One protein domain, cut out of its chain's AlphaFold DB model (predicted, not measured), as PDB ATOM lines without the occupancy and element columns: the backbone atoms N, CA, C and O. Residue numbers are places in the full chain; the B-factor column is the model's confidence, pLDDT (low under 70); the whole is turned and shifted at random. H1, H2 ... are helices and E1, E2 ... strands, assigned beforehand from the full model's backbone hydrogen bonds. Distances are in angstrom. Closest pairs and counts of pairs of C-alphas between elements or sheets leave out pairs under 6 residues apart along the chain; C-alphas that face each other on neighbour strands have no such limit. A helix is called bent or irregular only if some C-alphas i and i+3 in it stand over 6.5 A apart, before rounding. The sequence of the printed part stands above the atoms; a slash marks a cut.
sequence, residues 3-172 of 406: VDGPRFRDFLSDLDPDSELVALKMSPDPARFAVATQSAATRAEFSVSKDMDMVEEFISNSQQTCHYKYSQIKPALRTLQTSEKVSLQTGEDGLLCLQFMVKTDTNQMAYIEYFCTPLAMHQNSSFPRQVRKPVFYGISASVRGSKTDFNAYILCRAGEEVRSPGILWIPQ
ATOM      1  N   VAL A   3      -4.792  17.020  20.243       98.19
ATOM      2  CA  VAL A   3      -5.135  16.429  21.544       98.19
ATOM      3  C   VAL A   3      -4.459  17.148  22.707       98.19
ATOM      4  O   VAL A   3      -3.385  17.740  22.552       98.19
ATOM      5  N   ASP A   4      -5.081  17.043  23.878       98.19
ATOM      6  CA  ASP A   4      -4.510  17.435  25.167       98.19
ATOM      7  C   ASP A   4      -3.285  16.568  25.506       98.19
ATOM      8  O   ASP A   4      -3.348  15.336  25.486       98.19
ATOM      9  N   GLY A   5      -2.154  17.209  25.795       97.50
ATOM     10  CA  GLY A   5      -0.870  16.539  26.001       97.50
ATOM     11  C   GLY A   5      -0.856  15.603  27.215       97.50
ATOM     12  O   GLY A   5      -0.523  14.428  27.043       97.50
ATOM     13  N   PRO A   6      -1.241  16.062  28.422       97.69
ATOM     14  CA  PRO A   6      -1.291  15.222  29.617       97.69
ATOM     15  C   PRO A   6      -2.171  13.979  29.458       97.69
ATOM     16  O   PRO A   6      -1.717  12.877  29.767       97.69
ATOM     17  N   ARG A   7      -3.387  14.116  28.920       96.94
ATOM     18  CA  ARG A   7      -4.276  12.960  28.695       96.94
ATOM     19  C   ARG A   7      -3.740  12.021  27.620       96.94
ATOM     20  O   ARG A   7      -3.845  10.803  27.754       96.94
ATOM     21  N   PHE A   8      -3.135  12.565  26.565       96.44
ATOM     22  CA  PHE A   8      -2.546  11.750  25.506       96.44
ATOM     23  C   PHE A   8      -1.287  11.003  25.966       96.44
ATOM     24  O   PHE A   8      -1.037   9.885  25.521       96.44
ATOM     25  N   ARG A   9      -0.513  11.584  26.888       95.88
ATOM     26  CA  ARG A   9       0.589  10.900  27.577       95.88
ATOM     27  C   ARG A   9       0.088   9.673  28.320       95.88
ATOM     28  O   ARG A   9       0.673   8.610  28.144       95.88
ATOM     29  N   ASP A  10      -0.969   9.826  29.107       95.62
ATOM     30  CA  ASP A  10      -1.526   8.729  29.897       95.62
ATOM     31  C   ASP A  10      -2.120   7.644  28.970       95.62
ATOM     32  O   ASP A  10      -1.947   6.452  29.195       95.62
ATOM     33  N   PHE A  11      -2.707   8.043  27.837       94.75
ATOM     34  CA  PHE A  11      -3.138   7.107  26.791       94.75
ATOM     35  C   PHE A  11      -1.972   6.327  26.148       94.75
ATOM     36  O   PHE A  11      -2.109   5.143  25.843       94.75
ATOM     37  N   LEU A  12      -0.817   6.965  25.918       93.50
ATOM     38  CA  LEU A  12       0.351   6.316  25.305       93.50
ATOM     39  C   LEU A  12       1.280   5.622  26.315       93.50
ATOM     40  O   LEU A  12       2.169   4.881  25.887       93.50
ATOM     41  N   SER A  13       1.109   5.825  27.625       91.25
ATOM     42  CA  SER A  13       1.898   5.115  28.643       91.25
ATOM     43  C   SER A  13       1.550   3.634  28.745       91.25
ATOM     44  O   SER A  13       2.393   2.851  29.173       91.25
ATOM     45  N   ASP A  14       0.360   3.248  28.283       90.31
ATOM     46  CA  ASP A  14      -0.108   1.857  28.278       90.31
ATOM     47  C   ASP A  14       0.459   1.035  27.107       90.31
ATOM     48  O   ASP A  14       0.190  -0.162  26.975       90.31
ATOM     49  N   LEU A  15       1.252   1.660  26.230       91.44
ATOM     50  CA  LEU A  15       1.916   0.956  25.141       91.44
ATOM     51  C   LEU A  15       3.002   0.023  25.671       91.44
ATOM     52  O   LEU A  15       3.900   0.453  26.392       91.44
ATOM     53  N   ASP A  16       2.974  -1.227  25.207       93.06
ATOM     54  CA  ASP A  16       3.970  -2.238  25.550       93.06
ATOM     55  C   ASP A  16       5.382  -1.785  25.107       93.06
ATOM     56  O   ASP A  16       5.637  -1.673  23.898       93.06
ATOM     57  N   PRO A  17       6.306  -1.507  26.051       91.31
ATOM     58  CA  PRO A  17       7.646  -1.021  25.737       91.31
ATOM     59  C   PRO A  17       8.542  -2.078  25.079       91.31
ATOM     60  O   PRO A  17       9.562  -1.700  24.490       91.31
ATOM     61  N   ASP A  18       8.170  -3.359  25.160       93.56
ATOM     62  CA  ASP A  18       8.886  -4.479  24.545       93.56
ATOM     63  C   ASP A  18       8.402  -4.766  23.113       93.56
ATOM     64  O   ASP A  18       8.973  -5.599  22.401       93.56
ATOM     65  N   SER A  19       7.369  -4.055  22.651       95.00
ATOM     66  CA  SER A  19       6.892  -4.149  21.275       95.00
ATOM     67  C   SER A  19       7.946  -3.635  20.293       95.00
ATOM     68  O   SER A  19       8.474  -2.535  20.437       95.00
ATOM     69  N   GLU A  20       8.223  -4.384  19.224       94.06
ATOM     70  CA  GLU A  20       9.094  -3.892  18.145       94.06
ATOM     71  C   GLU A  20       8.366  -2.854  17.273       94.06
ATOM     72  O   GLU A  20       8.977  -1.918  16.739       94.06
ATOM     73  N   LEU A  21       7.048  -3.007  17.140       94.69
ATOM     74  CA  LEU A  21       6.214  -2.289  16.185       94.69
ATOM     75  C   LEU A  21       5.078  -1.536  16.877       94.69
ATOM     76  O   LEU A  21       4.481  -2.017  17.837       94.69
ATOM     77  N   VAL A  22       4.744  -0.368  16.339       96.06
ATOM     78  CA  VAL A  22       3.543   0.393  16.695       96.06
ATOM     79  C   VAL A  22       2.737   0.600  15.425       96.06
ATOM     80  O   VAL A  22       3.264   1.123  14.443       96.06
ATOM     81  N   ALA A  23       1.474   0.190  15.432       96.94
ATOM     82  CA  ALA A  23       0.528   0.478  14.365       96.94
ATOM     83  C   ALA A  23      -0.348   1.664  14.776       96.94
ATOM     84  O   ALA A  23      -1.017   1.608  15.805       96.94
ATOM     85  N   LEU A  24      -0.351   2.720  13.968       96.75
ATOM     86  CA  LEU A  24      -1.258   3.853  14.104       96.75
ATOM     87  C   LEU A  24      -2.345   3.725  13.045       96.75
ATOM     88  O   LEU A  24      -2.045   3.626  11.853       96.75
ATOM     89  N   LYS A  25      -3.600   3.732  13.476       96.88
ATOM     90  CA  LYS A  25      -4.768   3.646  12.607       96.88
ATOM     91  C   LYS A  25      -5.627   4.889  12.782       96.88
ATOM     92  O   LYS A  25      -6.054   5.193  13.889       96.88
ATOM     93  N   MET A  26      -5.905   5.578  11.685       96.69
ATOM     94  CA  MET A  26      -6.833   6.709  11.630       96.69
ATOM     95  C   MET A  26      -7.974   6.337  10.692       96.69
ATOM     96  O   MET A  26      -7.731   5.787   9.619       96.69
ATOM     97  N   SER A  27      -9.216   6.571  11.106       96.44
ATOM     98  CA  SER A  27     -10.399   6.335  10.275       96.44
ATOM     99  C   SER A  27     -11.347   7.528  10.353       96.44
ATOM    100  O   SER A  27     -11.513   8.059  11.451       96.44
ATOM    101  N   PRO A  28     -11.976   7.948   9.237       96.06
ATOM    102  CA  PRO A  28     -13.060   8.927   9.250       96.06
ATOM    103  C   PRO A  28     -14.381   8.323   9.733       96.06
ATOM    104  O   PRO A  28     -15.196   9.045  10.298       96.06
ATOM    105  N   ASP A  29     -14.579   7.015   9.526       93.19
ATOM    106  CA  ASP A  29     -15.821   6.308   9.836       93.19
ATOM    107  C   ASP A  29     -15.542   4.897  10.417       93.19
ATOM    108  O   ASP A  29     -14.928   4.064   9.741       93.19
ATOM    109  N   PRO A  30     -15.873   4.624  11.694       91.25
ATOM    110  CA  PRO A  30     -16.128   5.640  12.714       91.25
ATOM    111  C   PRO A  30     -14.889   6.534  12.890       91.25
ATOM    112  O   PRO A  30     -13.760   6.060  12.732       91.25
ATOM    113  N   ALA A  31     -15.097   7.810  13.230       91.69
ATOM    114  CA  ALA A  31     -14.026   8.780  13.457       91.69
ATOM    115  C   ALA A  31     -13.192   8.385  14.686       91.69
ATOM    116  O   ALA A  31     -13.531   8.720  15.823       91.69
ATOM    117  N   ARG A  32     -12.122   7.618  14.458       95.12
ATOM    118  CA  ARG A  32     -11.302   7.045  15.528       95.12
ATOM    119  C   ARG A  32      -9.823   7.052  15.195       95.12
ATOM    120  O   ARG A  32      -9.414   6.783  14.062       95.12
ATOM    121  N   PHE A  33      -9.034   7.276  16.231       97.06
ATOM    122  CA  PHE A  33      -7.612   6.984  16.259       97.06
ATOM    123  C   PHE A  33      -7.397   5.714  17.077       97.06
ATOM    124  O   PHE A  33      -7.969   5.575  18.151       97.06
ATOM    125  N   ALA A  34      -6.598   4.777  16.587       96.81
ATOM    126  CA  ALA A  34      -6.217   3.596  17.343       96.81
ATOM    127  C   ALA A  34      -4.710   3.371  17.273       96.81
ATOM    128  O   ALA A  34      -4.081   3.586  16.235       96.81
ATOM    129  N   VAL A  35      -4.152   2.917  18.388       96.81
ATOM    130  CA  VAL A  35      -2.751   2.547  18.530       96.81
ATOM    131  C   VAL A  35      -2.697   1.092  18.939       96.81
ATOM    132  O   VAL A  35      -3.288   0.708  19.946       96.81
ATOM    133  N   ALA A  36      -1.987   0.283  18.162       96.19
ATOM    134  CA  ALA A  36      -1.758  -1.110  18.494       96.19
ATOM    135  C   ALA A  36      -0.266  -1.402  18.637       96.19
ATOM    136  O   ALA A  36       0.556  -0.945  17.840       96.19
ATOM    137  N   THR A  37       0.068  -2.197  19.644       95.81
ATOM    138  CA  THR A  37       1.396  -2.775  19.861       95.81
ATOM    139  C   THR A  37       1.297  -4.293  19.806       95.81
ATOM    140  O   THR A  37       0.251  -4.880  20.097       95.81
ATOM    141  N   GLN A  38       2.376  -4.932  19.366       91.56
ATOM    142  CA  GLN A  38       2.456  -6.378  19.253       91.56
ATOM    143  C   GLN A  38       3.837  -6.829  19.722       91.56
ATOM    144  O   GLN A  38       4.834  -6.646  19.018       91.56
ATOM    145  N   SER A  39       3.874  -7.437  20.902       91.44
ATOM    146  CA  SER A  39       5.036  -8.153  21.417       91.44
ATOM    147  C   SER A  39       4.892  -9.657  21.170       91.44
ATOM    148  O   SER A  39       3.891 -10.136  20.630       91.44
ATOM    149  N   ALA A  40       5.922 -10.425  21.530       89.44
ATOM    150  CA  ALA A  40       5.911 -11.878  21.363       89.44
ATOM    151  C   ALA A  40       4.815 -12.571  22.198       89.44
ATOM    152  O   ALA A  40       4.345 -13.640  21.815       89.44
ATOM    153  N   ALA A  41       4.425 -11.971  23.327       87.00
ATOM    154  CA  ALA A  41       3.470 -12.548  24.270       87.00
ATOM    155  C   ALA A  41       2.065 -11.938  24.154       87.00
ATOM    156  O   ALA A  41       1.082 -12.645  24.381       87.00
ATOM    157  N   THR A  42       1.961 -10.656  23.787       89.50
ATOM    158  CA  THR A  42       0.709  -9.902  23.907       89.50
ATOM    159  C   THR A  42       0.489  -8.982  22.710       89.50
ATOM    160  O   THR A  42       1.418  -8.421  22.129       89.50
ATOM    161  N   ARG A  43      -0.782  -8.794  22.351       90.56
ATOM    162  CA  ARG A  43      -1.222  -7.720  21.461       90.56
ATOM    163  C   ARG A  43      -2.130  -6.789  22.252       90.56
ATOM    164  O   ARG A  43      -3.139  -7.242  22.785       90.56
ATOM    165  N   ALA A  44      -1.783  -5.509  22.285       92.88
ATOM    166  CA  ALA A  44      -2.597  -4.471  22.899       92.88
ATOM    167  C   ALA A  44      -3.082  -3.502  21.817       92.88
ATOM    168  O   ALA A  44      -2.325  -3.146  20.913       92.88
ATOM    169  N   GLU A  45      -4.349  -3.103  21.882       95.00
ATOM    170  CA  GLU A  45      -4.953  -2.131  20.970       95.00
ATOM    171  C   GLU A  45      -5.806  -1.163  21.784       95.00
ATOM    172  O   GLU A  45      -6.728  -1.571  22.486       95.00
ATOM    173  N   PHE A  46      -5.481   0.119  21.676       94.62
ATOM    174  CA  PHE A  46      -6.152   1.211  22.365       94.62
ATOM    175  C   PHE A  46      -6.762   2.136  21.321       94.62
ATOM    176  O   PHE A  46      -6.142   2.397  20.290       94.62
ATOM    177  N   SER A  47      -7.965   2.652  21.564       95.50
ATOM    178  CA  SER A  47      -8.629   3.549  20.616       95.50
ATOM    179  C   SER A  47      -9.250   4.759  21.288       95.50
ATOM    180  O   SER A  47      -9.917   4.628  22.311       95.50
ATOM    181  N   VAL A  48      -9.087   5.908  20.643       95.94
ATOM    182  CA  VAL A  48      -9.666   7.198  20.995       95.94
ATOM    183  C   VAL A  48     -10.733   7.539  19.954       95.94
ATOM    184  O   VAL A  48     -10.454   7.559  18.751       95.94
ATOM    185  N   SER A  49     -11.962   7.780  20.413       95.94
ATOM    186  CA  SER A  49     -13.034   8.325  19.568       95.94
ATOM    187  C   SER A  49     -12.860   9.834  19.407       95.94
ATOM    188  O   SER A  49     -12.340  10.489  20.311       95.94
ATOM    189  N   LYS A  50     -13.348  10.400  18.299       95.56
ATOM    190  CA  LYS A  50     -13.419  11.855  18.091       95.56
ATOM    191  C   LYS A  50     -14.128  12.598  19.233       95.56
ATOM    192  O   LYS A  50     -13.764  13.732  19.508       95.56
ATOM    193  N   ASP A  51     -15.105  11.964  19.879       94.81
ATOM    194  CA  ASP A  51     -15.936  12.594  20.916       94.81
ATOM    195  C   ASP A  51     -15.327  12.512  22.326       94.81
ATOM    196  O   ASP A  51     -15.960  12.913  23.297       94.81
ATOM    197  N   MET A  52     -14.122  11.950  22.474       95.81
ATOM    198  CA  MET A  52     -13.445  11.929  23.770       95.81
ATOM    199  C   MET A  52     -12.951  13.328  24.144       95.81
ATOM    200  O   MET A  52     -12.295  13.979  23.338       95.81
ATOM    201  N   ASP A  53     -13.126  13.723  25.407       96.31
ATOM    202  CA  ASP A  53     -12.724  15.040  25.930       96.31
ATOM    203  C   ASP A  53     -11.235  15.396  25.733       96.31
ATOM    204  O   ASP A  53     -10.845  16.545  25.913       96.31
ATOM    205  N   MET A  54     -10.361  14.421  25.456       96.25
ATOM    206  CA  MET A  54      -8.945  14.685  25.158       96.25
ATOM    207  C   MET A  54      -8.712  15.194  23.727       96.25
ATOM    208  O   MET A  54      -7.618  15.668  23.431       96.25
ATOM    209  N   VAL A  55      -9.691  15.040  22.830       97.81
ATOM    210  CA  VAL A  55      -9.588  15.369  21.406       97.81
ATOM    211  C   VAL A  55     -10.209  16.736  21.159       97.81
ATOM    212  O   VAL A  55     -11.416  16.913  21.272       97.81
ATOM    213  N   GLU A  56      -9.381  17.707  20.778       97.62
ATOM    214  CA  GLU A  56      -9.853  19.050  20.422       97.62
ATOM    215  C   GLU A  56     -10.291  19.111  18.956       97.62
ATOM    216  O   GLU A  56     -11.291  19.738  18.611       97.62
ATOM    217  N   GLU A  57      -9.540  18.443  18.077       97.81
ATOM    218  CA  GLU A  57      -9.809  18.445  16.643       97.81
ATOM    219  C   GLU A  57      -9.455  17.096  16.018       97.81
ATOM    220  O   GLU A  57      -8.332  16.593  16.131       97.81
ATOM    221  N   PHE A  58     -10.404  16.519  15.283       97.69
ATOM    222  CA  PHE A  58     -10.195  15.289  14.532       97.69
ATOM    223  C   PHE A  58     -10.606  15.475  13.076       97.69
ATOM    224  O   PHE A  58     -11.785  15.650  12.765       97.69
ATOM    225  N   ILE A  59      -9.618  15.388  12.188       96.62
ATOM    226  CA  ILE A  59      -9.793  15.414  10.739       96.62
ATOM    227  C   ILE A  59      -9.081  14.186  10.178       96.62
ATOM    228  O   ILE A  59      -7.890  13.990  10.419       96.62
ATOM    229  N   SER A  60      -9.828  13.370   9.438       95.31
ATOM    230  CA  SER A  60      -9.329  12.233   8.668       95.31
ATOM    231  C   SER A  60     -10.118  12.196   7.367       95.31
ATOM    232  O   SER A  60     -11.342  12.265   7.406       95.31
ATOM    233  N   ASN A  61      -9.438  12.102   6.227       95.00
ATOM    234  CA  ASN A  61     -10.098  12.061   4.913       95.00
ATOM    235  C   ASN A  61     -10.281  10.623   4.410       95.00
ATOM    236  O   ASN A  61     -11.182  10.337   3.630       95.00
ATOM    237  N   SER A  62      -9.421   9.713   4.861       95.12
ATOM    238  CA  SER A  62      -9.412   8.308   4.472       95.12
ATOM    239  C   SER A  62      -9.012   7.440   5.659       95.12
ATOM    240  O   SER A  62      -8.445   7.926   6.642       95.12
ATOM    241  N   GLN A  63      -9.357   6.153   5.596       95.75
ATOM    242  CA  GLN A  63      -8.860   5.185   6.560       95.75
ATOM    243  C   GLN A  63      -7.411   4.835   6.212       95.75
ATOM    244  O   GLN A  63      -7.135   4.325   5.127       95.75
ATOM    245  N   GLN A  64      -6.501   5.060   7.152       95.00
ATOM    246  CA  GLN A  64      -5.077   4.800   6.988       95.00
ATOM    247  C   GLN A  64      -4.552   3.986   8.167       95.00
ATOM    248  O   GLN A  64      -4.983   4.142   9.310       95.00
ATOM    249  N   THR A  65      -3.633   3.065   7.892       96.00
ATOM    250  CA  THR A  65      -2.907   2.319   8.922       96.00
ATOM    251  C   THR A  65      -1.431   2.330   8.573       96.00
ATOM    252  O   THR A  65      -1.036   1.860   7.507       96.00
ATOM    253  N   CYS A  66      -0.622   2.888   9.465       96.19
ATOM    254  CA  CYS A  66       0.817   3.010   9.294       96.19
ATOM    255  C   CYS A  66       1.533   2.315  10.441       96.19
ATOM    256  O   CYS A  66       1.087   2.351  11.584       96.19
ATOM    257  N   HIS A  67       2.658   1.685  10.127       95.94
ATOM    258  CA  HIS A  67       3.457   0.960  11.103       95.94
ATOM    259  C   HIS A  67       4.795   1.653  11.279       95.94
ATOM    260  O   HIS A  67       5.421   2.046  10.299       95.94
ATOM    261  N   TYR A  68       5.253   1.768  12.514       96.12
ATOM    262  CA  TYR A  68       6.511   2.410  12.876       96.12
ATOM    263  C   TYR A  68       7.280   1.488  13.809       96.12
ATOM    264  O   TYR A  68       6.682   0.647  14.487       96.12
ATOM    265  N   LYS A  69       8.606   1.634  13.877       95.31
ATOM    266  CA  LYS A  69       9.352   0.955  14.941       95.31
ATOM    267  C   LYS A  69       9.070   1.647  16.262       95.31
ATOM    268  O   LYS A  69       9.200   2.870  16.341       95.31
ATOM    269  N   TYR A  70       8.795   0.888  17.317       95.12
ATOM    270  CA  TYR A  70       8.629   1.459  18.654       95.12
ATOM    271  C   TYR A  70       9.866   2.270  19.069       95.12
ATOM    272  O   TYR A  70       9.748   3.374  19.592       95.12
ATOM    273  N   SER A  71      11.069   1.798  18.715       94.88
ATOM    274  CA  SER A  71      12.330   2.513  18.959       94.88
ATOM    275  C   SER A  71      12.397   3.901  18.309       94.88
ATOM    276  O   SER A  71      13.147   4.750  18.783       94.88
ATOM    277  N   GLN A  72      11.647   4.132  17.225       93.62
ATOM    278  CA  GLN A  72      11.518   5.441  16.583       93.62
ATOM    279  C   GLN A  72      10.436   6.293  17.246       93.62
ATOM    280  O   GLN A  72      10.541   7.503  17.225       93.62
ATOM    281  N   ILE A  73       9.406   5.721  17.862       94.94
ATOM    282  CA  ILE A  73       8.383   6.514  18.565       94.94
ATOM    283  C   ILE A  73       8.847   6.897  19.979       94.94
ATOM    284  O   ILE A  73       8.545   7.985  20.467       94.94
ATOM    285  N   LYS A  74       9.664   6.051  20.614       94.44
ATOM    286  CA  LYS A  74      10.131   6.206  21.999       94.44
ATOM    287  C   LYS A  74      10.732   7.586  22.342       94.44
ATOM    288  O   LYS A  74      10.414   8.089  23.416       94.44
ATOM    289  N   PRO A  75      11.562   8.238  21.499       94.38
ATOM    290  CA  PRO A  75      12.054   9.588  21.791       94.38
ATOM    291  C   PRO A  75      10.937  10.636  21.852       94.38
ATOM    292  O   PRO A  75      10.976  11.513  22.709       94.38
ATOM    293  N   ALA A  76       9.919  10.516  20.996       95.75
ATOM    294  CA  ALA A  76       8.785  11.437  20.956       95.75
ATOM    295  C   ALA A  76       7.922  11.338  22.226       95.75
ATOM    296  O   ALA A  76       7.428  12.351  22.716       95.75
ATOM    297  N   LEU A  77       7.825  10.140  22.822       94.75
ATOM    298  CA  LEU A  77       7.148   9.936  24.108       94.75
ATOM    299  C   LEU A  77       7.818  10.694  25.265       94.75
ATOM    300  O   LEU A  77       7.146  11.014  26.238       94.75
ATOM    301  N   ARG A  78       9.119  11.012  25.179       94.69
ATOM    302  CA  ARG A  78       9.784  11.853  26.192       94.69
ATOM    303  C   ARG A  78       9.335  13.305  26.083       94.69
ATOM    304  O   ARG A  78       9.009  13.912  27.092       94.69
ATOM    305  N   THR A  79       9.259  13.842  24.866       95.94
ATOM    306  CA  THR A  79       8.769  15.209  24.621       95.94
ATOM    307  C   THR A  79       7.302  15.366  25.022       95.94
ATOM    308  O   THR A  79       6.906  16.403  25.552       95.94
ATOM    309  N   LEU A  80       6.510  14.309  24.831       97.00
ATOM    310  CA  LEU A  80       5.116  14.238  25.265       97.00
ATOM    311  C   LEU A  80       4.946  14.450  26.781       97.00
ATOM    312  O   LEU A  80       3.926  14.980  27.211       97.00
ATOM    313  N   GLN A  81       5.942  14.089  27.602       96.25
ATOM    314  CA  GLN A  81       5.856  14.253  29.060       96.25
ATOM    315  C   GLN A  81       5.719  15.716  29.492       96.25
ATOM    316  O   GLN A  81       5.124  15.978  30.535       96.25
ATOM    317  N   THR A  82       6.240  16.650  28.692       96.19
ATOM    318  CA  THR A  82       6.251  18.093  28.977       96.19
ATOM    319  C   THR A  82       5.327  18.896  28.060       96.19
ATOM    320  O   THR A  82       5.316  20.123  28.126       96.19
ATOM    321  N   SER A  83       4.603  18.245  27.147       97.69
ATOM    322  CA  SER A  83       3.742  18.946  26.196       97.69
ATOM    323  C   SER A  83       2.370  19.255  26.790       97.69
ATOM    324  O   SER A  83       1.740  18.378  27.372       97.69
ATOM    325  N   GLU A  84       1.893  20.473  26.557       97.81
ATOM    326  CA  GLU A  84       0.533  20.933  26.859       97.81
ATOM    327  C   GLU A  84      -0.467  20.402  25.826       97.81
ATOM    328  O   GLU A  84      -1.561  19.969  26.167       97.81
ATOM    329  N   LYS A  85      -0.086  20.407  24.541       98.31
ATOM    330  CA  LYS A  85      -0.900  19.880  23.435       98.31
ATOM    331  C   LYS A  85      -0.039  19.161  22.417       98.31
ATOM    332  O   LYS A  85       1.139  19.497  22.247       98.31
ATOM    333  N   VAL A  86      -0.645  18.224  21.698       98.38
ATOM    334  CA  VAL A  86       0.014  17.483  20.620       98.38
ATOM    335  C   VAL A  86      -0.850  17.471  19.374       98.38
ATOM    336  O   VAL A  86      -2.020  17.099  19.409       98.38
ATOM    337  N   SER A  87      -0.255  17.854  18.251       98.31
ATOM    338  CA  SER A  87      -0.832  17.676  16.924       98.31
ATOM    339  C   SER A  87      -0.191  16.455  16.270       98.31
ATOM    340  O   SER A  87       1.025  16.398  16.096       98.31
ATOM    341  N   LEU A  88      -1.015  15.470  15.928       97.81
ATOM    342  CA  LEU A  88      -0.646  14.281  15.172       97.81
ATOM    343  C   LEU A  88      -1.163  14.411  13.743       97.81
ATOM    344  O   LEU A  88      -2.368  14.585  13.512       97.81
ATOM    345  N   GLN A  89      -0.252  14.297  12.782       97.38
ATOM    346  CA  GLN A  89      -0.543  14.368  11.357       97.38
ATOM    347  C   GLN A  89       0.146  13.209  10.638       97.38
ATOM    348  O   GLN A  89       1.306  12.901  10.907       97.38
ATOM    349  N   THR A  90      -0.563  12.579   9.708       96.25
ATOM    350  CA  THR A  90      -0.005  11.562   8.813       96.25
ATOM    351  C   THR A  90      -0.273  11.967   7.373       96.25
ATOM    352  O   THR A  90      -1.412  12.281   7.025       96.25
ATOM    353  N   GLY A  91       0.772  11.979   6.546       93.62
ATOM    354  CA  GLY A  91       0.638  12.180   5.103       93.62
ATOM    355  C   GLY A  91       0.101  10.937   4.388       93.62
ATOM    356  O   GLY A  91       0.047   9.849   4.965       93.62
ATOM    357  N   GLU A  92      -0.235  11.075   3.105       92.75
ATOM    358  CA  GLU A  92      -0.638   9.951   2.239       92.75
ATOM    359  C   GLU A  92       0.466   8.888   2.100       92.75
ATOM    360  O   GLU A  92       0.191   7.704   1.916       92.75
ATOM    361  N   ASP A  93       1.727   9.301   2.238       92.75
ATOM    362  CA  ASP A  93       2.907   8.436   2.250       92.75
ATOM    363  C   ASP A  93       3.130   7.726   3.598       92.75
ATOM    364  O   ASP A  93       4.021   6.884   3.719       92.75
ATOM    365  N   GLY A  94       2.328   8.062   4.612       94.88
ATOM    366  CA  GLY A  94       2.442   7.561   5.976       94.88
ATOM    367  C   GLY A  94       3.536   8.220   6.809       94.88
ATOM    368  O   GLY A  94       3.828   7.719   7.899       94.88
ATOM    369  N   LEU A  95       4.148   9.318   6.349       96.12
ATOM    370  CA  LEU A  95       5.063  10.097   7.179       96.12
ATOM    371  C   LEU A  95       4.300  10.648   8.388       96.12
ATOM    372  O   LEU A  95       3.343  11.409   8.238       96.12
ATOM    373  N   LEU A  96       4.726  10.247   9.584       97.25
ATOM    374  CA  LEU A  96       4.178  10.741  10.840       97.25
ATOM    375  C   LEU A  96       4.865  12.052  11.207       97.25
ATOM    376  O   LEU A  96       6.092  12.099  11.291       97.25
ATOM    377  N   CYS A  97       4.067  13.075  11.484       97.88
ATOM    378  CA  CYS A  97       4.484  14.323  12.102       97.88
ATOM    379  C   CYS A  97       3.772  14.463  13.455       97.88
ATOM    380  O   CYS A  97       2.540  14.462  13.520       97.88
ATOM    381  N   LEU A  98       4.553  14.558  14.530       98.06
ATOM    382  CA  LEU A  98       4.078  14.915  15.864       98.06
ATOM    383  C   LEU A  98       4.612  16.302  16.202       98.06
ATOM    384  O   LEU A  98       5.822  16.491  16.289       98.06
ATOM    385  N   GLN A  99       3.723  17.263  16.404       98.12
ATOM    386  CA  GLN A  99       4.080  18.610  16.830       98.12
ATOM    387  C   GLN A  99       3.630  18.809  18.277       98.12
ATOM    388  O   GLN A  99       2.438  18.789  18.582       98.12
ATOM    389  N   PHE A 100       4.598  18.988  19.167       98.19
ATOM    390  CA  PHE A 100       4.410  19.183  20.598       98.19
ATOM    391  C   PHE A 100       4.424  20.669  20.916       98.19
ATOM    392  O   PHE A 100       5.383  21.366  20.585       98.19
ATOM    393  N   MET A 101       3.391  21.143  21.597       97.81
ATOM    394  CA  MET A 101       3.365  22.473  22.185       97.81
ATOM    395  C   MET A 101       3.853  22.368  23.630       97.81
ATOM    396  O   MET A 101       3.193  21.739  24.454       97.81
ATOM    397  N   VAL A 102       5.008  22.951  23.935       97.06
ATOM    398  CA  VAL A 102       5.667  22.876  25.246       97.06
ATOM    399  C   VAL A 102       5.685  24.258  25.881       97.06
ATOM    400  O   VAL A 102       6.042  25.248  25.238       97.06
ATOM    401  N   LYS A 103       5.315  24.323  27.159       96.06
ATOM    402  CA  LYS A 103       5.430  25.541  27.953       96.06
ATOM    403  C   LYS A 103       6.801  25.580  28.618       96.06
ATOM    404  O   LYS A 103       7.187  24.649  29.320       96.06
ATOM    405  N   THR A 104       7.547  26.645  28.371       93.44
ATOM    406  CA  THR A 104       8.831  26.881  29.038       93.44
ATOM    407  C   THR A 104       8.618  27.345  30.482       93.44
ATOM    408  O   THR A 104       7.534  27.799  30.856       93.44
ATOM    409  N   ASP A 105       9.673  27.275  31.284       93.88
ATOM    410  CA  ASP A 105       9.753  27.838  32.637       93.88
ATOM    411  C   ASP A 105       9.416  29.340  32.685       93.88
ATOM    412  O   ASP A 105       8.776  29.813  33.623       93.88
ATOM    413  N   THR A 106       9.752  30.082  31.629       94.56
ATOM    414  CA  THR A 106       9.382  31.499  31.453       94.56
ATOM    415  C   THR A 106       7.929  31.721  31.004       94.56
ATOM    416  O   THR A 106       7.555  32.840  30.649       94.56
ATOM    417  N   ASN A 107       7.091  30.679  31.005       93.25
ATOM    418  CA  ASN A 107       5.723  30.675  30.474       93.25
ATOM    419  C   ASN A 107       5.607  31.018  28.975       93.25
ATOM    420  O   ASN A 107       4.502  31.270  28.492       93.25
ATOM    421  N   GLN A 108       6.706  31.003  28.217       94.12
ATOM    422  CA  GLN A 108       6.662  31.133  26.760       94.12
ATOM    423  C   GLN A 108       6.300  29.798  26.106       94.12
ATOM    424  O   GLN A 108       6.689  28.735  26.595       94.12
ATOM    425  N   MET A 109       5.591  29.864  24.978       94.50
ATOM    426  CA  MET A 109       5.189  28.687  24.208       94.50
ATOM    427  C   MET A 109       6.247  28.355  23.154       94.50
ATOM    428  O   MET A 109       6.569  29.180  22.292       94.50
ATOM    429  N   ALA A 110       6.760  27.132  23.210       95.62
ATOM    430  CA  ALA A 110       7.674  26.565  22.232       95.62
ATOM    431  C   ALA A 110       7.013  25.387  21.506       95.62
ATOM    432  O   ALA A 110       6.141  24.709  22.051       95.62
ATOM    433  N   TYR A 111       7.444  25.137  20.275       96.25
ATOM    434  CA  TYR A 111       6.966  24.028  19.458       96.25
ATOM    435  C   TYR A 111       8.125  23.114  19.102       96.25
ATOM    436  O   TYR A 111       9.182  23.595  18.696       96.25
ATOM    437  N   ILE A 112       7.914  21.808  19.249       97.00
ATOM    438  CA  ILE A 112       8.865  20.772  18.852       97.00
ATOM    439  C   ILE A 112       8.183  19.880  17.825       97.00
ATOM    440  O   ILE A 112       7.145  19.296  18.114       97.00
ATOM    441  N   GLU A 113       8.765  19.748  16.640       97.31
ATOM    442  CA  GLU A 113       8.260  18.853  15.597       97.31
ATOM    443  C   GLU A 113       9.116  17.599  15.514       97.31
ATOM    444  O   GLU A 113      10.345  17.672  15.509       97.31
ATOM    445  N   TYR A 114       8.452  16.453  15.436       97.25
ATOM    446  CA  TYR A 114       9.055  15.140  15.332       97.25
ATOM    447  C   TYR A 114       8.525  14.416  14.101       97.25
ATOM    448  O   TYR A 114       7.324  14.166  13.986       97.25
ATOM    449  N   PHE A 115       9.433  14.033  13.207       96.81
ATOM    450  CA  PHE A 115       9.097  13.310  11.984       96.81
ATOM    451  C   PHE A 115       9.548  11.852  12.058       96.81
ATOM    452  O   PHE A 115      10.702  11.572  12.390       96.81
ATOM    453  N   CYS A 116       8.662  10.923  11.694       95.81
ATOM    454  CA  CYS A 116       8.958   9.494  11.647       95.81
ATOM    455  C   CYS A 116       8.444   8.863  10.352       95.81
ATOM    456  O   CYS A 116       7.251   8.889  10.051       95.81
ATOM    457  N   THR A 117       9.344   8.245   9.590       95.94
ATOM    458  CA  THR A 117       8.970   7.519   8.372       95.94
ATOM    459  C   THR A 117       8.298   6.191   8.719       95.94
ATOM    460  O   THR A 117       8.783   5.500   9.625       95.94
ATOM    461  N   PRO A 118       7.263   5.774   7.982       96.56
ATOM    462  CA  PRO A 118       6.626   4.488   8.204       96.56
ATOM    463  C   PRO A 118       7.526   3.342   7.740       96.56
ATOM    464  O   PRO A 118       8.404   3.483   6.883       96.56
ATOM    465  N   LEU A 119       7.273   2.162   8.286       93.69
ATOM    466  CA  LEU A 119       7.766   0.906   7.758       93.69
ATOM    467  C   LEU A 119       7.004   0.590   6.476       93.69
ATOM    468  O   LEU A 119       5.777   0.525   6.463       93.69
ATOM    469  N   ALA A 120       7.746   0.371   5.395       83.19
ATOM    470  CA  ALA A 120       7.171  -0.062   4.137       83.19
ATOM    471  C   ALA A 120       6.510  -1.438   4.315       83.19
ATOM    472  O   ALA A 120       7.185  -2.457   4.468       83.19
ATOM    473  N   MET A 121       5.181  -1.460   4.306       63.72
ATOM    474  CA  MET A 121       4.410  -2.695   4.275       63.72
ATOM    475  C   MET A 121       4.405  -3.237   2.847       63.72
ATOM    476  O   MET A 121       3.882  -2.604   1.931       63.72
ATOM    477  N   HIS A 122       4.994  -4.414   2.640       51.53
ATOM    478  CA  HIS A 122       4.781  -5.173   1.412       51.53
ATOM    479  C   HIS A 122       3.409  -5.842   1.548       51.53
ATOM    480  O   HIS A 122       3.219  -6.640   2.460       51.53
ATOM    481  N   GLN A 123       2.459  -5.533   0.661       48.03
ATOM    482  CA  GLN A 123       1.046  -5.951   0.762       48.03
ATOM    483  C   GLN A 123       0.801  -7.481   0.832       48.03
ATOM    484  O   GLN A 123      -0.328  -7.897   1.045       48.03
ATOM    485  N   ASN A 124       1.844  -8.317   0.721       42.53
ATOM    486  CA  ASN A 124       1.750  -9.782   0.684       42.53
ATOM    487  C   ASN A 124       2.479 -10.504   1.832       42.53
ATOM    488  O   ASN A 124       2.567 -11.730   1.806       42.53
ATOM    489  N   SER A 125       3.030  -9.801   2.827       42.28
ATOM    490  CA  SER A 125       3.647 -10.452   3.989       42.28
ATOM    491  C   SER A 125       2.938 -10.054   5.276       42.28
ATOM    492  O   SER A 125       2.789  -8.875   5.573       42.28
ATOM    493  N   SER A 126       2.564 -11.051   6.081       47.47
ATOM    494  CA  SER A 126       2.002 -10.882   7.429       47.47
ATOM    495  C   SER A 126       2.923 -10.125   8.398       47.47
ATOM    496  O   SER A 126       2.494  -9.761   9.486       47.47
ATOM    497  N   PHE A 127       4.168  -9.850   7.991       50.53
ATOM    498  CA  PHE A 127       5.134  -9.045   8.724       50.53
ATOM    499  C   PHE A 127       5.776  -7.976   7.824       50.53
ATOM    500  O   PHE A 127       6.176  -8.288   6.694       50.53
ATOM    501  N   PRO A 128       5.925  -6.727   8.304       54.16
ATOM    502  CA  PRO A 128       6.641  -5.679   7.584       54.16
ATOM    503  C   PRO A 128       8.115  -6.056   7.433       54.16
ATOM    504  O   PRO A 128       8.811  -6.293   8.420       54.16
ATOM    505  N   ARG A 129       8.637  -6.050   6.203       48.25
ATOM    506  CA  ARG A 129      10.089  -6.046   5.977       48.25
ATOM    507  C   ARG A 129      10.577  -4.606   5.922       48.25
ATOM    508  O   ARG A 129      10.112  -3.815   5.108       48.25
ATOM    509  N   GLN A 130      11.561  -4.278   6.754       47.38
ATOM    510  CA  GLN A 130      12.191  -2.962   6.737       47.38
ATOM    511  C   GLN A 130      12.871  -2.724   5.379       47.38
ATOM    512  O   GLN A 130      13.878  -3.353   5.047       47.38
ATOM    513  N   VAL A 131      12.339  -1.792   4.587       46.03
ATOM    514  CA  VAL A 131      13.033  -1.295   3.396       46.03
ATOM    515  C   VAL A 131      14.299  -0.575   3.864       46.03
ATOM    516  O   VAL A 131      14.236   0.336   4.684       46.03
ATOM    517  N   ARG A 132      15.462  -0.996   3.349       41.91
ATOM    518  CA  ARG A 132      16.813  -0.521   3.720       41.91
ATOM    519  C   ARG A 132      17.113   0.938   3.321       41.91
ATOM    520  O   ARG A 132      18.270   1.289   3.099       41.91
ATOM    521  N   LYS A 133      16.101   1.794   3.176       43.72
ATOM    522  CA  LYS A 133      16.322   3.226   2.952       43.72
ATOM    523  C   LYS A 133      16.679   3.885   4.292       43.72
ATOM    524  O   LYS A 133      16.111   3.503   5.315       43.72
ATOM    525  N   PRO A 134      17.639   4.826   4.317       45.88
ATOM    526  CA  PRO A 134      17.974   5.553   5.532       45.88
ATOM    527  C   PRO A 134      16.729   6.287   6.031       45.88
ATOM    528  O   PRO A 134      16.143   7.089   5.310       45.88
ATOM    529  N   VAL A 135      16.320   5.973   7.256       51.19
ATOM    530  CA  VAL A 135      15.262   6.704   7.947       51.19
ATOM    531  C   VAL A 135      15.911   7.906   8.606       51.19
ATOM    532  O   VAL A 135      16.827   7.743   9.414       51.19
ATOM    533  N   PHE A 136      15.447   9.094   8.245       53.22
ATOM    534  CA  PHE A 136      15.819  10.333   8.904       53.22
ATOM    535  C   PHE A 136      14.686  10.741   9.839       53.22
ATOM    536  O   PHE A 136      13.520  10.668   9.456       53.22
ATOM    537  N   TYR A 137      15.030  11.170  11.046       62.00
ATOM    538  CA  TYR A 137      14.123  11.920  11.905       62.00
ATOM    539  C   TYR A 137      14.706  13.315  12.107       62.00
ATOM    540  O   TYR A 137      15.912  13.478  12.303       62.00
ATOM    541  N   GLY A 138      13.842  14.316  11.965       58.78
ATOM    542  CA  GLY A 138      14.153  15.721  12.176       58.78
ATOM    543  C   GLY A 138      13.527  16.186  13.482       58.78
ATOM    544  O   GLY A 138      12.362  15.874  13.721       58.78
ATOM    545  N   ILE A 139      14.281  16.914  14.303       67.75
ATOM    546  CA  ILE A 139      13.719  17.731  15.380       67.75
ATOM    547  C   ILE A 139      13.820  19.182  14.935       67.75
ATOM    548  O   ILE A 139      14.928  19.655  14.679       67.75
ATOM    549  N   SER A 140      12.676  19.853  14.823       71.81
ATOM    550  CA  SER A 140      12.594  21.305  14.648       71.81
ATOM    551  C   SER A 140      12.098  21.918  15.948       71.81
ATOM    552  O   SER A 140      11.118  21.423  16.505       71.81
ATOM    553  N   ALA A 141      12.762  22.962  16.436       72.12
ATOM    554  CA  ALA A 141      12.299  23.734  17.584       72.12
ATOM    555  C   ALA A 141      12.081  25.193  17.182       72.12
ATOM    556  O   ALA A 141      12.957  25.785  16.550       72.12
ATOM    557  N   SER A 142      10.937  25.757  17.572       76.44
ATOM    558  CA  SER A 142      10.597  27.164  17.347       76.44
ATOM    559  C   SER A 142       9.995  27.777  18.609       76.44
ATOM    560  O   SER A 142       9.130  27.170  19.242       76.44
ATOM    561  N   VAL A 143      10.445  28.974  18.989       71.94
ATOM    562  CA  VAL A 143       9.929  29.715  20.152       71.94
ATOM    563  C   VAL A 143       9.131  30.908  19.652       71.94
ATOM    564  O   VAL A 143       9.654  31.741  18.916       71.94
ATOM    565  N   ARG A 144       7.858  31.001  20.052       64.06
ATOM    566  CA  ARG A 144       6.970  32.084  19.625       64.06
ATOM    567  C   ARG A 144       6.910  33.140  20.726       64.06
ATOM    568  O   ARG A 144       6.317  32.894  21.772       64.06
ATOM    569  N   GLY A 145       7.492  34.319  20.496       60.66
ATOM    570  CA  GLY A 145       7.371  35.443  21.438       60.66
ATOM    571  C   GLY A 145       8.563  36.395  21.532       60.66
ATOM    572  O   GLY A 145       8.398  37.497  22.050       60.66
ATOM    573  N   SER A 146       9.736  36.033  21.008       53.00
ATOM    574  CA  SER A 146      10.873  36.954  20.910       53.00
ATOM    575  C   SER A 146      10.836  37.732  19.585       53.00
ATOM    576  O   SER A 146      10.140  37.372  18.634       53.00
ATOM    577  N   LYS A 147      11.575  38.847  19.501       55.50
ATOM    578  CA  LYS A 147      11.680  39.658  18.266       55.50
ATOM    579  C   LYS A 147      12.364  38.905  17.109       55.50
ATOM    580  O   LYS A 147      12.385  39.417  15.990       55.50
ATOM    581  N   THR A 148      12.904  37.717  17.366       56.66
ATOM    582  CA  THR A 148      13.662  36.885  16.432       56.66
ATOM    583  C   THR A 148      13.184  35.441  16.541       56.66
ATOM    584  O   THR A 148      13.526  34.749  17.494       56.66
ATOM    585  N   ASP A 149      12.410  34.979  15.559       50.56
ATOM    586  CA  ASP A 149      12.044  33.565  15.466       50.56
ATOM    587  C   ASP A 149      13.311  32.756  15.120       50.56
ATOM    588  O   ASP A 149      13.988  33.037  14.125       50.56
ATOM    589  N   PHE A 150      13.645  31.755  15.936       56.53
ATOM    590  CA  PHE A 150      14.751  30.832  15.678       56.53
ATOM    591  C   PHE A 150      14.198  29.456  15.322       56.53
ATOM    592  O   PHE A 150      13.350  28.939  16.041       56.53
ATOM    593  N   ASN A 151      14.723  28.859  14.248       54.34
ATOM    594  CA  ASN A 151      14.469  27.468  13.889       54.34
ATOM    595  C   ASN A 151      15.800  26.710  13.882       54.34
ATOM    596  O   ASN A 151      16.730  27.069  13.151       54.34
ATOM    597  N   ALA A 152      15.892  25.666  14.701       66.56
ATOM    598  CA  ALA A 152      17.024  24.747  14.716       66.56
ATOM    599  C   ALA A 152      16.561  23.375  14.233       66.56
ATOM    600  O   ALA A 152      15.576  22.853  14.751       66.56
ATOM    601  N   TYR A 153      17.285  22.793  13.272       57.97
ATOM    602  CA  TYR A 153      16.998  21.461  12.743       57.97
ATOM    603  C   TYR A 153      18.107  20.484  13.125       57.97
ATOM    604  O   TYR A 153      19.278  20.703  12.798       57.97
ATOM    605  N   ILE A 154      17.726  19.384  13.771       71.75
ATOM    606  CA  ILE A 154      18.609  18.245  14.038       71.75
ATOM    607  C   ILE A 154      18.123  17.073  13.195       71.75
ATOM    608  O   ILE A 154      17.037  16.554  13.437       71.75
ATOM    609  N   LEU A 155      18.923  16.657  12.212       61.53
ATOM    610  CA  LEU A 155      18.654  15.480  11.386       61.53
ATOM    611  C   LEU A 155      19.486  14.301  11.888       61.53
ATOM    612  O   LEU A 155      20.717  14.344  11.868       61.53
ATOM    613  N   CYS A 156      18.811  13.232  12.291       56.22
ATOM    614  CA  CYS A 156      19.445  12.014  12.779       56.22
ATOM    615  C   CYS A 156      19.045  10.815  11.918       56.22
ATOM    616  O   CYS A 156      17.908  10.705  11.459       56.22
ATOM    617  N   ARG A 157      19.990   9.896  11.709       48.12
ATOM    618  CA  ARG A 157      19.778   8.664  10.945       48.12
ATOM    619  C   ARG A 157      19.427   7.520  11.896       48.12
ATOM    620  O   ARG A 157      20.162   7.255  12.841       48.12
ATOM    621  N   ALA A 158      18.322   6.821  11.649       45.78
ATOM    622  CA  ALA A 158      17.913   5.706  12.499       45.78
ATOM    623  C   ALA A 158      18.859   4.503  12.344       45.78
ATOM    624  O   ALA A 158      19.095   4.034  11.229       45.78
ATOM    625  N   GLY A 159      19.340   3.972  13.472       41.47
ATOM    626  CA  GLY A 159      20.168   2.761  13.535       41.47
ATOM    627  C   GLY A 159      21.678   2.995  13.635       41.47
ATOM    628  O   GLY A 159      22.409   2.025  13.807       41.47
ATOM    629  N   GLU A 160      22.148   4.244  13.583       37.59
ATOM    630  CA  GLU A 160      23.528   4.609  13.927       37.59
ATOM    631  C   GLU A 160      23.529   5.341  15.277       37.59
ATOM    632  O   GLU A 160      22.756   6.274  15.496       37.59
ATOM    633  N   GLU A 161      24.379   4.897  16.205       37.91
ATOM    634  CA  GLU A 161      24.675   5.630  17.438       37.91
ATOM    635  C   GLU A 161      25.196   7.024  17.043       37.91
ATOM    636  O   GLU A 161      26.060   7.136  16.169       37.91
ATOM    637  N   VAL A 162      24.626   8.094  17.608       38.53
ATOM    638  CA  VAL A 162      24.901   9.478  17.193       38.53
ATOM    639  C   VAL A 162      26.363   9.822  17.502       38.53
ATOM    640  O   VAL A 162      26.699  10.205  18.615       38.53
ATOM    641  N   ARG A 163      27.251   9.672  16.511       39.12
ATOM    642  CA  ARG A 163      28.681  10.009  16.643       39.12
ATOM    643  C   ARG A 163      28.969  11.499  16.412       39.12
ATOM    644  O   ARG A 163      29.999  11.979  16.866       39.12
ATOM    645  N   SER A 164      28.055  12.223  15.754       35.66
ATOM    646  CA  SER A 164      28.098  13.685  15.569       35.66
ATOM    647  C   SER A 164      26.815  14.178  14.868       35.66
ATOM    648  O   SER A 164      26.668  13.933  13.666       35.66
ATOM    649  N   PRO A 165      25.866  14.841  15.555       42.38
ATOM    650  CA  PRO A 165      24.691  15.401  14.893       42.38
ATOM    651  C   PRO A 165      25.088  16.627  14.056       42.38
ATOM    652  O   PRO A 165      25.817  17.502  14.520       42.38
ATOM    653  N   GLY A 166      24.608  16.699  12.814       35.81
ATOM    654  CA  GLY A 166      24.698  17.919  12.013       35.81
ATOM    655  C   GLY A 166      23.608  18.892  12.451       35.81
ATOM    656  O   GLY A 166      22.428  18.572  12.323       35.81
ATOM    657  N   ILE A 167      23.990  20.059  12.969       40.06
ATOM    658  CA  ILE A 167      23.053  21.136  13.308       40.06
ATOM    659  C   ILE A 167      23.008  22.103  12.126       40.06
ATOM    660  O   ILE A 167      24.028  22.703  11.777       40.06
ATOM    661  N   LEU A 168      21.834  22.259  11.512       33.97
ATOM    662  CA  LEU A 168      21.613  23.252  10.464       33.97
ATOM    663  C   LEU A 168      20.886  24.463  11.055       33.97
ATOM    664  O   LEU A 168      19.744  24.357  11.500       33.97
ATOM    665  N   TRP A 169      21.556  25.616  11.034       34.81
ATOM    666  CA  TRP A 169      20.997  26.900  11.453       34.81
ATOM    667  C   TRP A 169      20.467  27.657  10.240       34.81
ATOM    668  O   TRP A 169      21.222  27.923   9.303       34.81
ATOM    669  N   ILE A 170      19.189  28.037  10.264       36.97
ATOM    670  CA  ILE A 170      18.587  28.878   9.224       36.97
ATOM    671  C   ILE A 170      18.007  30.128   9.901       36.97
ATOM    672  O   ILE A 170      16.930  30.054  10.490       36.97
ATOM    673  N   PRO A 171      18.703  31.279   9.861       31.16
ATOM    674  CA  PRO A 171      18.153  32.525  10.376       31.16
ATOM    675  C   PRO A 171      17.011  33.001   9.472       31.16
ATOM    676  O   PRO A 171      17.208  33.249   8.282       31.16
ATOM    677  N   GLN A 172      15.814  33.155  10.039       36.16
ATOM    678  CA  GLN A 172      14.668  33.708   9.326       36.16
ATOM    679  C   GLN A 172      14.586  35.214   9.602       36.16
ATOM    680  O   GLN A 172      14.079  35.661  10.629       36.16
TER     681      GLN A 172
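AT A GLANCE: This is residues 3 to 172 of the 406 residues of an uncharacterized protein of Nesidiocoris tenuis (UniProt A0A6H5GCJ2). What does the model look like? Two antiparallel sheets stand like two walls at an angle, with helices H1 and H2 in the corner between them. Both helices pack on one face of the larger, twisted sheet, near E6 to E8, while E10 and E11 extend beyond them. What is it made of? The 170 printed residues include two helices and eleven strands, a mixed class, in the order H1, E1 to E5, H2, E6 to E11. The sheets run E6 E7 E8 E9 E10 E11 and E3 E2 E1 E5; the whole is compact, with a radius of gyration of the C-alphas of 16.8 A and spans of 52, 41 and 30 A.

IN THESE COORDINATES: What comes first? H1 is residues 5 to 13, with C-alpha 5 at (-0.870, 16.539, 26.001). E1 is residues 21 to 28, 23.4 A long, E2 31 to 38, 23.1 A, E3 43 to 49, 20.0 A, E4 55 to 57 and E5 64 to 69. What follows? H2, residues 70 to 80, 14.8 A, is only just irregular: C-alphas 72 and 75 are 6.7 A apart. E6 is residues 83 to 90, E7 96 to 103 and E8 109 to 116. Where does it end? E9 is residues 136 to 144, 25.8 A, E10 150 to 157, and E11 166 to 171, with C-alpha 171 at (18.153, 32.525, 10.376).

HOW THE PARTS SIT: How is the larger sheet paired? E6 to E11 form a meander, each strand the antiparallel neighbour and hairpin partner of the one before. Within hydrogen-bond range are N 87 and O 99, 2.9 A, N 98 and O 114, 2.9 A, N 113 and O 140, 2.9 A, N 139 and O 154, 2.9 A, and N 168 and O 153, 3.3 A. And the smaller? E1 E2 E3 are a meander of two hairpins, with N 25 and O 34 at 2.8 A and N 35 and O 46 at 2.8 A; E5 is antiparallel to E1, with N 24 and O 66 at 2.8 A. E4 pairs with no named strand. Where are the helices? In two layers, helices on one face of a sheet, H1 and H2 have heights of 8.2 A and 9.3 A over the larger sheet, and they touch, closest at the C-alphas of Arg 9 and Leu 80, 6.1 A, at a shallow tilt of 31 degrees, opposite ways. Both are also on the smaller sheet; the closest C-alphas of E1 and H2 are Leu 21 and Tyr 70, 5.1 A. In H1 every O i to N i+4 pair is within hydrogen-bond range; in H2 3 of 7 are, and 5 of 8 O i to N i+3 pairs.

THE WHOLE: How large is it? The two C-alphas farthest apart, of Asn 124 and Lys 147, are 53.4 A apart. Is it continuous? The printed part has no cut, and E8 to E9 is the long link, with 19 residues. Where is confidence low? The pLDDT is under 70 in residues 121 to 139, 144 to 153 and 155 to 172.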